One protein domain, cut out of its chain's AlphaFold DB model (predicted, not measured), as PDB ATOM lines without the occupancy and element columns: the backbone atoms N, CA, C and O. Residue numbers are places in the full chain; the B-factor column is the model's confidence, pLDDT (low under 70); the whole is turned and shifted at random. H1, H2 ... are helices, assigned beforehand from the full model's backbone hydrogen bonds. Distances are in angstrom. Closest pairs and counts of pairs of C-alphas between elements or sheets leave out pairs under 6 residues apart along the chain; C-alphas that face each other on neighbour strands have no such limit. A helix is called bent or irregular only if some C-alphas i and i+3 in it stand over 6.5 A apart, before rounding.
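Overview. This is residues 381 to 475 of the 655 residues of the protein "Membrane dipeptidase" of Peptoniphilus sp. oral taxon 386 str. F0131 (UniProt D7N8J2). A long hairpin of two helices, H2 and H3, makes the length of this domain, and a short third helix, H1, packs at the open end of the hairpin, on residues 460 to 470 of H3, with its own end at residues 400 to 401 meeting H2. H2 has a kink of 41 degrees near residue 427, and it comes closest to H3 beside the tip that joins the two, at Tyr 437 and Ala 444. The three make an up-and-down bundle, each helix running against the one before it in the chain. The printed part has 95 residues with three named helices, in the order H1, H2, H3, and no named strand; its class is all helix. The whole is loose, with a radius of gyration of the C-alphas of 16.8 A, and flat, spanning 52 by 30 by 15 A.

Arrangement. The longest helix is H2, residues 404 to 439. It touches H3, residues 441 to 470, with 11 pairs of C-alphas within 8 A. The closest C-alphas of the two are those of Tyr 437 and Ala 444, 4.8 A apart. H2 and H3 run opposite ways at a shallow tilt of 11 degrees, form a helical hairpin, and have their centres 10.9 A apart. H1, residues 389 to 401, touches H3 with 18 pairs of C-alphas within 8 A, and H3 touches H1 with residues 460 to 470 alone. Their closest C-alphas are those of Val 396 and Lys 467, 5.2 A apart. H1 and H3 run the same way at a tilt of 36 degrees, only just steep. H1 also touches H2, with 4 pairs of C-alphas within 8 A, through residues 400 to 401 of H1 and 407 to 411 of H2 alone. The closest C-alphas there are those of Val 400 and Leu 407, 5.6 A apart. H1 and H2 run opposite ways at a shallow tilt of 31 degrees and form a second helical hairpin. Two of the three touching pairs are at a shallow tilt, and the helix packing is only just mostly aligned. In H1 and H3 every O i to N i+4 pair is within hydrogen-bond range; in H2 it is 28 of 32.

Along the chain. H2 has 36 residues and measures 49.3 A from its first to its last C-alpha, from Arg 404 at (-26.379, -64.913, 3.028) to Ser 439 at (-26.789, -21.140, -19.609). H2 is irregular: C-alphas 406 and 409 are 7.5 A apart, against about 5 A in a regular helix. H3 has 30 residues and measures 42.6 A from Lys 441 to Leu 470, whose C-alpha is at (-16.295, -60.587, 2.425). H1 has 13 residues and measures 18.2 A from Tyr 389, with its C-alpha at (-17.113, -52.653, -11.929), to Thr 401.

Size, cuts and confidence. The two C-alphas farthest apart are those of Ser 439 and Val 473, at 52.1 A. The first and last printed C-alphas, those of Ser 381 and Lys 475, are 21.3 A apart. The printed part runs from residue 381 to 475 of a full chain of 655 residues and has no cut. The link from H1 to H2, with 2 residues, and the link from H2 to H3, with 1 residue, are both tight; no link is long. The model's mean pLDDT over the printed part is 96.9, and no printed residue is under 70.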
ATOM      1  N   SER A 381     -14.851 -56.983 -20.611       91.81
ATOM      2  CA  SER A 381     -14.385 -58.347 -20.364       91.81
ATOM      3  C   SER A 381     -15.554 -59.333 -20.297       91.81
ATOM      4  O   SER A 381     -16.475 -59.144 -19.504       91.81
ATOM      5  N   GLY A 382     -15.484 -60.427 -21.063       87.75
ATOM      6  CA  GLY A 382     -16.427 -61.554 -20.992       87.75
ATOM      7  C   GLY A 382     -16.170 -62.538 -19.840       87.75
ATOM      8  O   GLY A 382     -16.929 -63.483 -19.663       87.75
ATOM      9  N   VAL A 383     -15.105 -62.337 -19.057       89.50
ATOM     10  CA  VAL A 383     -14.735 -63.146 -17.880       89.50
ATOM     11  C   VAL A 383     -14.336 -62.238 -16.720       89.50
ATOM     12  O   VAL A 383     -14.091 -61.052 -16.933       89.50
ATOM     13  N   TYR A 384     -14.228 -62.789 -15.506       93.06
ATOM     14  CA  TYR A 384     -13.843 -62.014 -14.324       93.06
ATOM     15  C   TYR A 384     -12.597 -61.148 -14.572       93.06
ATOM     16  O   TYR A 384     -11.528 -61.661 -14.903       93.06
ATOM     17  N   ASP A 385     -12.754 -59.840 -14.372       95.12
ATOM     18  CA  ASP A 385     -11.704 -58.828 -14.469       95.12
ATOM     19  C   ASP A 385     -11.805 -57.910 -13.245       95.12
ATOM     20  O   ASP A 385     -12.853 -57.319 -12.976       95.12
ATOM     21  N   GLU A 386     -10.716 -57.783 -12.488       96.19
ATOM     22  CA  GLU A 386     -10.673 -56.921 -11.305       96.19
ATOM     23  C   GLU A 386     -10.768 -55.424 -11.632       96.19
ATOM     24  O   GLU A 386     -11.102 -54.643 -10.746       96.19
ATOM     25  N   GLY A 387     -10.515 -55.027 -12.884       97.50
ATOM     26  CA  GLY A 387     -10.708 -53.675 -13.405       97.50
ATOM     27  C   GLY A 387     -12.110 -53.415 -13.965       97.50
ATOM     28  O   GLY A 387     -12.322 -52.378 -14.594       97.50
ATOM     29  N   SER A 388     -13.055 -54.343 -13.800       97.94
ATOM     30  CA  SER A 388     -14.454 -54.183 -14.205       97.94
ATOM     31  C   SER A 388     -15.346 -53.977 -12.986       97.94
ATOM     32  O   SER A 388     -15.380 -54.815 -12.081       97.94
ATOM     33  N   TYR A 389     -16.128 -52.894 -12.984       98.38
ATOM     34  CA  TYR A 389     -17.113 -52.653 -11.929       98.38
ATOM     35  C   TYR A 389     -18.131 -53.798 -11.851       98.38
ATOM     36  O   TYR A 389     -18.369 -54.326 -10.766       98.38
ATOM     37  N   TYR A 390     -18.654 -54.241 -13.002       97.25
ATOM     38  CA  TYR A 390     -19.619 -55.339 -13.080       97.25
ATOM     39  C   TYR A 390     -19.099 -56.610 -12.397       97.25
ATOM     40  O   TYR A 390     -19.799 -57.209 -11.578       97.25
ATOM     41  N   TRP A 391     -17.869 -57.029 -12.710       97.31
ATOM     42  CA  TRP A 391     -17.311 -58.275 -12.182       97.31
ATOM     43  C   TRP A 391     -16.991 -58.192 -10.694       97.31
ATOM     44  O   TRP A 391     -17.234 -59.149  -9.957       97.31
ATOM     45  N   VAL A 392     -16.487 -57.049 -10.227       98.06
ATOM     46  CA  VAL A 392     -16.232 -56.827  -8.800       98.06
ATOM     47  C   VAL A 392     -17.540 -56.830  -8.006       98.06
ATOM     48  O   VAL A 392     -17.639 -57.553  -7.014       98.06
ATOM     49  N   ALA A 393     -18.554 -56.100  -8.469       97.44
ATOM     50  CA  ALA A 393     -19.857 -56.018  -7.815       97.44
ATOM     51  C   ALA A 393     -20.622 -57.362  -7.873       97.44
ATOM     52  O   ALA A 393     -21.257 -57.788  -6.903       97.44
ATOM     53  N   SER A 394     -20.494 -58.112  -8.973       96.50
ATOM     54  CA  SER A 394     -21.040 -59.474  -9.084       96.50
ATOM     55  C   SER A 394     -20.358 -60.447  -8.119       96.50
ATOM     56  O   SER A 394     -21.043 -61.226  -7.453       96.50
ATOM     57  N   ALA A 395     -19.037 -60.344  -7.936       96.81
ATOM     58  CA  ALA A 395     -18.325 -61.141  -6.938       96.81
ATOM     59  C   ALA A 395     -18.799 -60.837  -5.506       96.81
ATOM     60  O   ALA A 395     -18.919 -61.760  -4.700       96.81
ATOM     61  N   VAL A 396     -19.126 -59.580  -5.181       97.56
ATOM     62  CA  VAL A 396     -19.752 -59.226  -3.893       97.56
ATOM     63  C   VAL A 396     -21.097 -59.938  -3.729       97.56
ATOM     64  O   VAL A 396     -21.324 -60.585  -2.703       97.56
ATOM     65  N   ASN A 397     -21.958 -59.910  -4.749       95.69
ATOM     66  CA  ASN A 397     -23.228 -60.642  -4.732       95.69
ATOM     67  C   ASN A 397     -23.053 -62.160  -4.542       95.69
ATOM     68  O   ASN A 397     -23.805 -62.758  -3.765       95.69
ATOM     69  N   ASP A 398     -22.078 -62.785  -5.204       94.75
ATOM     70  CA  ASP A 398     -21.817 -64.228  -5.092       94.75
ATOM     71  C   ASP A 398     -21.221 -64.610  -3.725       94.75
ATOM     72  O   ASP A 398     -21.627 -65.610  -3.118       94.75
ATOM     73  N   LEU A 399     -20.328 -63.777  -3.177       96.62
ATOM     74  CA  LEU A 399     -19.787 -63.941  -1.823       96.62
ATOM     75  C   LEU A 399     -20.887 -63.835  -0.761       96.62
ATOM     76  O   LEU A 399     -20.922 -64.654   0.164       96.62
ATOM     77  N   VAL A 400     -21.794 -62.861  -0.891       95.62
ATOM     78  CA  VAL A 400     -22.954 -62.731   0.001       95.62
ATOM     79  C   VAL A 400     -23.901 -63.906  -0.186       95.62
ATOM     80  O   VAL A 400     -24.360 -64.465   0.800       95.62
ATOM     81  N   THR A 401     -24.192 -64.317  -1.421       92.06
ATOM     82  CA  THR A 401     -25.123 -65.425  -1.686       92.06
ATOM     83  C   THR A 401     -24.645 -66.725  -1.047       92.06
ATOM     84  O   THR A 401     -25.444 -67.404  -0.402       92.06
ATOM     85  N   SER A 402     -23.341 -66.990  -1.099       92.19
ATOM     86  CA  SER A 402     -22.714 -68.170  -0.497       92.19
ATOM     87  C   SER A 402     -22.745 -68.199   1.039       92.19
ATOM     88  O   SER A 402     -22.505 -69.256   1.617       92.19
ATOM     89  N   ASN A 403     -23.028 -67.068   1.700       93.00
ATOM     90  CA  ASN A 403     -23.128 -66.939   3.161       93.00
ATOM     91  C   ASN A 403     -24.171 -65.872   3.560       93.00
ATOM     92  O   ASN A 403     -23.901 -64.926   4.309       93.00
ATOM     93  N   ARG A 404     -25.376 -65.988   2.991       89.88
ATOM     94  CA  ARG A 404     -26.379 -64.913   3.028       89.88
ATOM     95  C   ARG A 404     -26.865 -64.598   4.436       89.88
ATOM     96  O   ARG A 404     -27.058 -63.425   4.747       89.88
ATOM     97  N   ASP A 405     -27.013 -65.614   5.277       88.44
ATOM     98  CA  ASP A 405     -27.510 -65.450   6.644       88.44
ATOM     99  C   ASP A 405     -26.564 -64.595   7.498       88.44
ATOM    100  O   ASP A 405     -27.024 -63.764   8.282       88.44
ATOM    101  N   ALA A 406     -25.246 -64.737   7.316       92.50
ATOM    102  CA  ALA A 406     -24.265 -63.961   8.070       92.50
ATOM    103  C   ALA A 406     -23.941 -62.599   7.429       92.50
ATOM    104  O   ALA A 406     -23.644 -61.644   8.147       92.50
ATOM    105  N   LEU A 407     -23.960 -62.503   6.093       95.56
ATOM    106  CA  LEU A 407     -23.417 -61.346   5.365       95.56
ATOM    107  C   LEU A 407     -24.481 -60.442   4.730       95.56
ATOM    108  O   LEU A 407     -24.198 -59.279   4.446       95.56
ATOM    109  N   GLY A 408     -25.695 -60.946   4.499       92.94
ATOM    110  CA  GLY A 408     -26.709 -60.255   3.701       92.94
ATOM    111  C   GLY A 408     -27.130 -58.915   4.295       92.94
ATOM    112  O   GLY A 408     -27.059 -57.890   3.621       92.94
ATOM    113  N   LYS A 409     -27.515 -58.900   5.577       94.38
ATOM    114  CA  LYS A 409     -27.979 -57.672   6.238       94.38
ATOM    115  C   LYS A 409     -26.874 -56.619   6.343       94.38
ATOM    116  O   LYS A 409     -27.091 -55.474   5.973       94.38
ATOM    117  N   SER A 410     -25.691 -56.998   6.826       96.50
ATOM    118  CA  SER A 410     -24.588 -56.051   7.031       96.50
ATOM    119  C   SER A 410     -24.073 -55.458   5.719       96.50
ATOM    120  O   SER A 410     -23.736 -54.277   5.677       96.50
ATOM    121  N   THR A 411     -24.048 -56.248   4.641       97.88
ATOM    122  CA  THR A 411     -23.696 -55.750   3.305       97.88
ATOM    123  C   THR A 411     -24.773 -54.801   2.795       97.88
ATOM    124  O   THR A 411     -24.456 -53.676   2.410       97.88
ATOM    125  N   ARG A 412     -26.052 -55.191   2.889       96.00
ATOM    126  CA  ARG A 412     -27.179 -54.337   2.499       96.00
ATOM    127  C   ARG A 412     -27.170 -52.993   3.227       96.00
ATOM    128  O   ARG A 412     -27.352 -51.971   2.576       96.00
ATOM    129  N   ASP A 413     -26.925 -52.987   4.535       97.50
ATOM    130  CA  ASP A 413     -26.885 -51.763   5.340       97.50
ATOM    131  C   ASP A 413     -25.788 -50.794   4.836       97.50
ATOM    132  O   ASP A 413     -26.017 -49.587   4.766       97.50
ATOM    133  N   LYS A 414     -24.620 -51.303   4.406       98.38
ATOM    134  CA  LYS A 414     -23.545 -50.482   3.805       98.38
ATOM    135  C   LYS A 414     -23.944 -49.907   2.442       98.38
ATOM    136  O   LYS A 414     -23.649 -48.743   2.178       98.38
ATOM    137  N   ILE A 415     -24.621 -50.699   1.607       98.25
ATOM    138  CA  ILE A 415     -25.136 -50.250   0.304       98.25
ATOM    139  C   ILE A 415     -26.172 -49.141   0.482       98.25
ATOM    140  O   ILE A 415     -26.038 -48.079  -0.117       98.25
ATOM    141  N   LEU A 416     -27.162 -49.344   1.355       97.69
ATOM    142  CA  LEU A 416     -28.197 -48.340   1.613       97.69
ATOM    143  C   LEU A 416     -27.605 -47.057   2.209       97.69
ATOM    144  O   LEU A 416     -27.972 -45.967   1.787       97.69
ATOM    145  N   ALA A 417     -26.620 -47.163   3.106       98.44
ATOM    146  CA  ALA A 417     -25.931 -45.990   3.645       98.44
ATOM    147  C   ALA A 417     -25.148 -45.201   2.578       98.44
ATOM    148  O   ALA A 417     -24.948 -43.994   2.727       98.44
ATOM    149  N   PHE A 418     -24.671 -45.861   1.519       98.56
ATOM    150  CA  PHE A 418     -24.054 -45.193   0.376       98.56
ATOM    151  C   PHE A 418     -25.104 -44.480  -0.487       98.56
ATOM    152  O   PHE A 418     -24.935 -43.302  -0.801       98.56
ATOM    153  N   GLU A 419     -26.219 -45.145  -0.792       98.44
ATOM    154  CA  GLU A 419     -27.340 -44.552  -1.536       98.44
ATOM    155  C   GLU A 419     -27.965 -43.362  -0.805       98.44
ATOM    156  O   GLU A 419     -28.235 -42.333  -1.421       98.44
ATOM    157  N   ASP A 420     -28.132 -43.451   0.515       98.19
ATOM    158  CA  ASP A 420     -28.669 -42.368   1.338       98.19
ATOM    159  C   ASP A 420     -27.801 -41.103   1.257       98.19
ATOM    160  O   ASP A 420     -28.334 -39.991   1.217       98.19
ATOM    161  N   LYS A 421     -26.470 -41.254   1.180       98.12
ATOM    162  CA  LYS A 421     -25.553 -40.121   0.968       98.12
ATOM    163  C   LYS A 421     -25.747 -39.505  -0.410       98.12
ATOM    164  O   LYS A 421     -25.910 -38.292  -0.495       98.12
ATOM    165  N   ILE A 422     -25.810 -40.333  -1.458       98.00
ATOM    166  CA  ILE A 422     -26.090 -39.866  -2.825       98.00
ATOM    167  C   ILE A 422     -27.387 -39.062  -2.838       98.00
ATOM    168  O   ILE A 422     -27.400 -37.926  -3.296       98.00
ATOM    169  N   MET A 423     -28.468 -39.616  -2.291       96.69
ATOM    170  CA  MET A 423     -29.779 -38.964  -2.297       96.69
ATOM    171  C   MET A 423     -29.826 -37.686  -1.457       96.69
ATOM    172  O   MET A 423     -30.622 -36.800  -1.749       96.69
ATOM    173  N   THR A 424     -28.974 -37.567  -0.438       97.69
ATOM    174  CA  THR A 424     -28.844 -36.336   0.357       97.69
ATOM    175  C   THR A 424     -28.127 -35.231  -0.426       97.69
ATOM    176  O   THR A 424     -28.503 -34.066  -0.329       97.69
ATOM    177  N   GLU A 425     -27.099 -35.583  -1.200       97.50
ATOM    178  CA  GLU A 425     -26.273 -34.634  -1.962       97.50
ATOM    179  C   GLU A 425     -26.894 -34.260  -3.318       97.50
ATOM    180  O   GLU A 425     -26.685 -33.152  -3.820       97.50
ATOM    181  N   LEU A 426     -27.677 -35.169  -3.905       97.69
ATOM    182  CA  LEU A 426     -28.206 -35.054  -5.260       97.69
ATOM    183  C   LEU A 426     -29.005 -33.761  -5.505       97.69
ATOM    184  O   LEU A 426     -28.687 -33.105  -6.490       97.69
ATOM    185  N   PRO A 427     -29.933 -33.299  -4.640       97.31
ATOM    186  CA  PRO A 427     -30.718 -32.090  -4.913       97.31
ATOM    187  C   PRO A 427     -29.884 -30.832  -5.198       97.31
ATOM    188  O   PRO A 427     -30.253 -30.012  -6.039       97.31
ATOM    189  N   GLU A 428     -28.742 -30.678  -4.525       98.19
ATOM    190  CA  GLU A 428     -27.839 -29.547  -4.758       98.19
ATOM    191  C   GLU A 428     -27.040 -29.720  -6.060       98.19
ATOM    192  O   GLU A 428     -26.865 -28.760  -6.812       98.19
ATOM    193  N   ILE A 429     -26.620 -30.950  -6.381       98.44
ATOM    194  CA  ILE A 429     -25.990 -31.276  -7.672       98.44
ATOM    195  C   ILE A 429     -26.960 -30.986  -8.825       98.44
ATOM    196  O   ILE A 429     -26.577 -30.351  -9.806       98.44
ATOM    197  N   GLU A 430     -28.218 -31.411  -8.693       98.31
ATOM    198  CA  GLU A 430     -29.276 -31.180  -9.679       98.31
ATOM    199  C   GLU A 430     -29.503 -29.687  -9.905       98.31
ATOM    200  O   GLU A 430     -29.571 -29.241 -11.048       98.31
ATOM    201  N   LYS A 431     -29.566 -28.894  -8.831       98.12
ATOM    202  CA  LYS A 431     -29.722 -27.441  -8.921       98.12
ATOM    203  C   LYS A 431     -28.580 -26.793  -9.712       98.12
ATOM    204  O   LYS A 431     -28.844 -26.034 -10.643       98.12
ATOM    205  N   GLN A 432     -27.328 -27.122  -9.386       98.38
ATOM    206  CA  GLN A 432     -26.155 -26.596 -10.098       98.38
ATOM    207  C   GLN A 432     -26.131 -27.032 -11.565       98.38
ATOM    208  O   GLN A 432     -25.797 -26.237 -12.446       98.38
ATOM    209  N   TRP A 433     -26.497 -28.285 -11.840       98.62
ATOM    210  CA  TRP A 433     -26.605 -28.792 -13.202       98.62
ATOM    211  C   TRP A 433     -27.694 -28.055 -13.995       98.62
ATOM    212  O   TRP A 433     -27.409 -27.614 -15.105       98.62
ATOM    213  N   ILE A 434     -28.886 -27.823 -13.428       98.38
ATOM    214  CA  ILE A 434     -29.976 -27.073 -14.083       98.38
ATOM    215  C   ILE A 434     -29.539 -25.636 -14.412       98.38
ATOM    216  O   ILE A 434     -29.776 -25.154 -15.521       98.38
ATOM    217  N   GLU A 435     -28.878 -24.944 -13.478       98.00
ATOM    218  CA  GLU A 435     -28.345 -23.591 -13.705       98.00
ATOM    219  C   GLU A 435     -27.345 -23.561 -14.875       98.00
ATOM    220  O   GLU A 435     -27.416 -22.689 -15.752       98.00
ATOM    221  N   LYS A 436     -26.447 -24.552 -14.940       98.38
ATOM    222  CA  LYS A 436     -25.515 -24.727 -16.064       98.38
ATOM    223  C   LYS A 436     -26.244 -25.066 -17.356       98.38
ATOM    224  O   LYS A 436     -25.937 -24.484 -18.385       98.38
ATOM    225  N   TYR A 437     -27.236 -25.946 -17.321       97.81
ATOM    226  CA  TYR A 437     -27.951 -26.378 -18.520       97.81
ATOM    227  C   TYR A 437     -28.696 -25.219 -19.186       97.81
ATOM    228  O   TYR A 437     -28.665 -25.074 -20.408       97.81
ATOM    229  N   ASN A 438     -29.299 -24.347 -18.376       96.31
ATOM    230  CA  ASN A 438     -30.004 -23.156 -18.849       96.31
ATOM    231  C   ASN A 438     -29.073 -22.089 -19.454       96.31
ATOM    232  O   ASN A 438     -29.542 -21.237 -20.207       96.31
ATOM    233  N   SER A 439     -27.776 -22.115 -19.130       97.31
ATOM    234  CA  SER A 439     -26.789 -21.140 -19.609       97.31
ATOM    235  C   SER A 439     -25.908 -21.686 -20.735       97.31
ATOM    236  O   SER A 439     -25.740 -21.027 -21.761       97.31
ATOM    237  N   ASN A 440     -25.366 -22.890 -20.567       98.00
ATOM    238  CA  ASN A 440     -24.501 -23.574 -21.517       98.00
ATOM    239  C   ASN A 440     -24.641 -25.105 -21.386       98.00
ATOM    240  O   ASN A 440     -24.083 -25.731 -20.482       98.00
ATOM    241  N   LYS A 441     -25.327 -25.726 -22.354       97.25
ATOM    242  CA  LYS A 441     -25.552 -27.183 -22.396       97.25
ATOM    243  C   LYS A 441     -24.254 -28.002 -22.408       97.25
ATOM    244  O   LYS A 441     -24.213 -29.084 -21.836       97.25
ATOM    245  N   GLU A 442     -23.187 -27.500 -23.031       97.38
ATOM    246  CA  GLU A 442     -21.904 -28.213 -23.071       97.38
ATOM    247  C   GLU A 442     -21.229 -28.231 -21.691       97.38
ATOM    248  O   GLU A 442     -20.676 -29.250 -21.279       97.38
ATOM    249  N   GLU A 443     -21.300 -27.124 -20.949       98.31
ATOM    250  CA  GLU A 443     -20.805 -27.060 -19.569       98.31
ATOM    251  C   GLU A 443     -21.644 -27.908 -18.612       98.31
ATOM    252  O   GLU A 443     -21.085 -28.534 -17.712       98.31
ATOM    253  N   ALA A 444     -22.961 -27.972 -18.819       98.50
ATOM    254  CA  ALA A 444     -23.837 -28.858 -18.056       98.50
ATOM    255  C   ALA A 444     -23.474 -30.332 -18.269       98.50
ATOM    256  O   ALA A 444     -23.275 -31.047 -17.290       98.50
ATOM    257  N   ALA A 445     -23.266 -30.742 -19.524       98.44
ATOM    258  CA  ALA A 445     -22.858 -32.101 -19.863       98.44
ATOM    259  C   ALA A 445     -21.459 -32.449 -19.323       98.44
ATOM    260  O   ALA A 445     -21.214 -33.581 -18.906       98.44
ATOM    261  N   LYS A 446     -20.517 -31.493 -19.297       98.69
ATOM    262  CA  LYS A 446     -19.212 -31.677 -18.627       98.69
ATOM    263  C   LYS A 446     -19.397 -31.889 -17.124       98.69
ATOM    264  O   LYS A 446     -18.893 -32.871 -16.590       98.69
ATOM    265  N   PHE A 447     -20.181 -31.030 -16.474       98.81
ATOM    266  CA  PHE A 447     -20.465 -31.121 -15.042       98.81
ATOM    267  C   PHE A 447     -21.153 -32.440 -14.661       98.81
ATOM    268  O   PHE A 447     -20.733 -33.101 -13.710       98.81
ATOM    269  N   SER A 448     -22.178 -32.860 -15.403       98.56
ATOM    270  CA  SER A 448     -22.872 -34.121 -15.137       98.56
ATOM    271  C   SER A 448     -21.966 -35.330 -15.375       98.56
ATOM    272  O   SER A 448     -21.947 -36.246 -14.553       98.56
ATOM    273  N   THR A 449     -21.134 -35.305 -16.423       98.81
ATOM    274  CA  THR A 449     -20.124 -36.348 -16.683       98.81
ATOM    275  C   THR A 449     -19.117 -36.456 -15.537       98.81
ATOM    276  O   THR A 449     -18.809 -37.562 -15.091       98.81
ATOM    277  N   GLU A 450     -18.626 -35.326 -15.019       98.81
ATOM    278  CA  GLU A 450     -17.721 -35.288 -13.866       98.81
ATOM    279  C   GLU A 450     -18.383 -35.868 -12.610       98.81
ATOM    280  O   GLU A 450     -17.772 -36.678 -11.911       98.81
ATOM    281  N   LYS A 451     -19.650 -35.522 -12.346       98.69
ATOM    282  CA  LYS A 451     -20.384 -36.023 -11.176       98.69
ATOM    283  C   LYS A 451     -20.695 -37.511 -11.268       98.69
ATOM    284  O   LYS A 451     -20.477 -38.231 -10.294       98.69
ATOM    285  N   VAL A 452     -21.116 -38.000 -12.432       98.69
ATOM    286  CA  VAL A 452     -21.315 -39.441 -12.658       98.69
ATOM    287  C   VAL A 452     -19.987 -40.196 -12.554       98.69
ATOM    288  O   VAL A 452     -19.952 -41.271 -11.958       98.69
ATOM    289  N   THR A 453     -18.882 -39.628 -13.045       98.81
ATOM    290  CA  THR A 453     -17.532 -40.202 -12.890       98.81
ATOM    291  C   THR A 453     -17.126 -40.301 -11.417       98.81
ATOM    292  O   THR A 453     -16.670 -41.354 -10.975       98.81
ATOM    293  N   GLU A 454     -17.332 -39.238 -10.636       98.62
ATOM    294  CA  GLU A 454     -17.051 -39.216  -9.195       98.62
ATOM    295  C   GLU A 454     -17.850 -40.298  -8.451       98.62
ATOM    296  O   GLU A 454     -17.283 -41.063  -7.667       98.62
ATOM    297  N   LEU A 455     -19.154 -40.398  -8.724       98.50
ATOM    298  CA  LEU A 455     -20.027 -41.408  -8.124       98.50
ATOM    299  C   LEU A 455     -19.635 -42.832  -8.536       98.50
ATOM    300  O   LEU A 455     -19.578 -43.714  -7.682       98.50
ATOM    301  N   SER A 456     -19.310 -43.042  -9.813       98.56
ATOM    302  CA  SER A 456     -18.873 -44.338 -10.348       98.56
ATOM    303  C   SER A 456     -17.580 -44.813  -9.678       98.56
ATOM    304  O   SER A 456     -17.488 -45.965  -9.259       98.56
ATOM    305  N   ASN A 457     -16.606 -43.915  -9.494       98.69
ATOM    306  CA  ASN A 457     -15.355 -44.234  -8.804       98.69
ATOM    307  C   ASN A 457     -15.597 -44.595  -7.331       98.69
ATOM    308  O   ASN A 457     -15.116 -45.629  -6.871       98.69
ATOM    309  N   LYS A 458     -16.405 -43.807  -6.607       98.69
ATOM    310  CA  LYS A 458     -16.759 -44.105  -5.207       98.69
ATOM    311  C   LYS A 458     -17.506 -45.437  -5.070       98.69
ATOM    312  O   LYS A 458     -17.268 -46.178  -4.119       98.69
ATOM    313  N   ALA A 459     -18.399 -45.748  -6.010       98.62
ATOM    314  CA  ALA A 459     -19.109 -47.022  -6.039       98.62
ATOM    315  C   ALA A 459     -18.143 -48.190  -6.274       98.62
ATOM    316  O   ALA A 459     -18.225 -49.204  -5.588       98.62
ATOM    317  N   PHE A 460     -17.192 -48.043  -7.198       98.69
ATOM    318  CA  PHE A 460     -16.184 -49.068  -7.447       98.69
ATOM    319  C   PHE A 460     -15.257 -49.286  -6.245       98.69
ATOM    320  O   PHE A 460     -14.984 -50.430  -5.880       98.69
ATOM    321  N   GLU A 461     -14.831 -48.215  -5.573       98.69
ATOM    322  CA  GLU A 461     -14.057 -48.296  -4.328       98.69
ATOM    323  C   GLU A 461     -14.827 -49.021  -3.213       98.69
ATOM    324  O   GLU A 461     -14.255 -49.875  -2.527       98.69
ATOM    325  N   LEU A 462     -16.125 -48.727  -3.057       98.69
ATOM    326  CA  LEU A 462     -17.005 -49.422  -2.114       98.69
ATOM    327  C   LEU A 462     -17.052 -50.926  -2.409       98.69
ATOM    328  O   LEU A 462     -16.803 -51.728  -1.508       98.69
ATOM    329  N   GLU A 463     -17.325 -51.307  -3.657       98.50
ATOM    330  CA  GLU A 463     -17.434 -52.712  -4.065       98.50
ATOM    331  C   GLU A 463     -16.099 -53.458  -3.931       98.50
ATOM    332  O   GLU A 463     -16.060 -54.584  -3.434       98.50
ATOM    333  N   MET A 464     -14.972 -52.822  -4.270       98.50
ATOM    334  CA  MET A 464     -13.637 -53.388  -4.038       98.50
ATOM    335  C   MET A 464     -13.362 -53.614  -2.547       98.50
ATOM    336  O   MET A 464     -12.838 -54.665  -2.158       98.50
ATOM    337  N   GLY A 465     -13.739 -52.655  -1.697       98.44
ATOM    338  CA  GLY A 465     -13.646 -52.779  -0.244       98.44
ATOM    339  C   GLY A 465     -14.487 -53.939   0.294       98.44
ATOM    340  O   GLY A 465     -13.974 -54.777   1.043       98.44
ATOM    341  N   LEU A 466     -15.746 -54.034  -0.142       98.50
ATOM    342  CA  LEU A 466     -16.656 -55.126   0.209       98.50
ATOM    343  C   LEU A 466     -16.113 -56.477  -0.258       98.50
ATOM    344  O   LEU A 466     -16.024 -57.399   0.553       98.50
ATOM    345  N   LYS A 467     -15.664 -56.592  -1.514       98.00
ATOM    346  CA  LYS A 467     -15.051 -57.816  -2.052       98.00
ATOM    347  C   LYS A 467     -13.915 -58.287  -1.147       98.00
ATOM    348  O   LYS A 467     -13.909 -59.439  -0.724       98.00
ATOM    349  N   ASN A 468     -12.991 -57.390  -0.802       97.06
ATOM    350  CA  ASN A 468     -11.824 -57.693   0.030       97.06
ATOM    351  C   ASN A 468     -12.181 -58.118   1.464       97.06
ATOM    352  O   ASN A 468     -11.480 -58.941   2.060       97.06
ATOM    353  N   GLU A 469     -13.233 -57.547   2.046       96.75
ATOM    354  CA  GLU A 469     -13.717 -57.905   3.381       96.75
ATOM    355  C   GLU A 469     -14.424 -59.267   3.368       96.75
ATOM    356  O   GLU A 469     -14.050 -60.179   4.111       96.75
ATOM    357  N   LEU A 470     -15.415 -59.421   2.489       97.44
ATOM    358  CA  LEU A 470     -16.295 -60.587   2.425       97.44
ATOM    359  C   LEU A 470     -15.540 -61.840   1.975       97.44
ATOM    360  O   LEU A 470     -15.778 -62.933   2.497       97.44
ATOM    361  N   SER A 471     -14.560 -61.686   1.080       96.38
ATOM    362  CA  SER A 471     -13.742 -62.792   0.583       96.38
ATOM    363  C   SER A 471     -12.874 -63.438   1.664       96.38
ATOM    364  O   SER A 471     -12.284 -64.485   1.424       96.38
ATOM    365  N   LYS A 472     -12.757 -62.867   2.867       94.75
ATOM    366  CA  LYS A 472     -12.043 -63.511   3.985       94.75
ATOM    367  C   LYS A 472     -12.876 -64.601   4.655       94.75
ATOM    368  O   LYS A 472     -12.316 -65.561   5.174       94.75
ATOM    369  N   VAL A 473     -14.201 -64.470   4.613       95.69
ATOM    370  CA  VAL A 473     -15.151 -65.311   5.361       95.69
ATOM    371  C   VAL A 473     -16.179 -66.012   4.467       95.69
ATOM    372  O   VAL A 473     -17.024 -66.748   4.967       95.69
ATOM    373  N   SER A 474     -16.098 -65.807   3.154       96.94
ATOM    374  CA  SER A 474     -16.913 -66.467   2.134       96.94
ATOM    375  C   SER A 474     -16.093 -66.706   0.862       96.94
ATOM    376  O   SER A 474     -14.979 -66.181   0.730       96.94
ATOM    377  N   LYS A 475     -16.615 -67.539  -0.041       97.31
ATOM    378  CA  LYS A 475     -16.039 -67.890  -1.349       97.31
ATOM    379  C   LYS A 475     -17.163 -68.070  -2.366       97.31
ATOM    380  O   LYS A 475     -18.274 -68.403  -1.971       97.31
TER     381      LYS A 475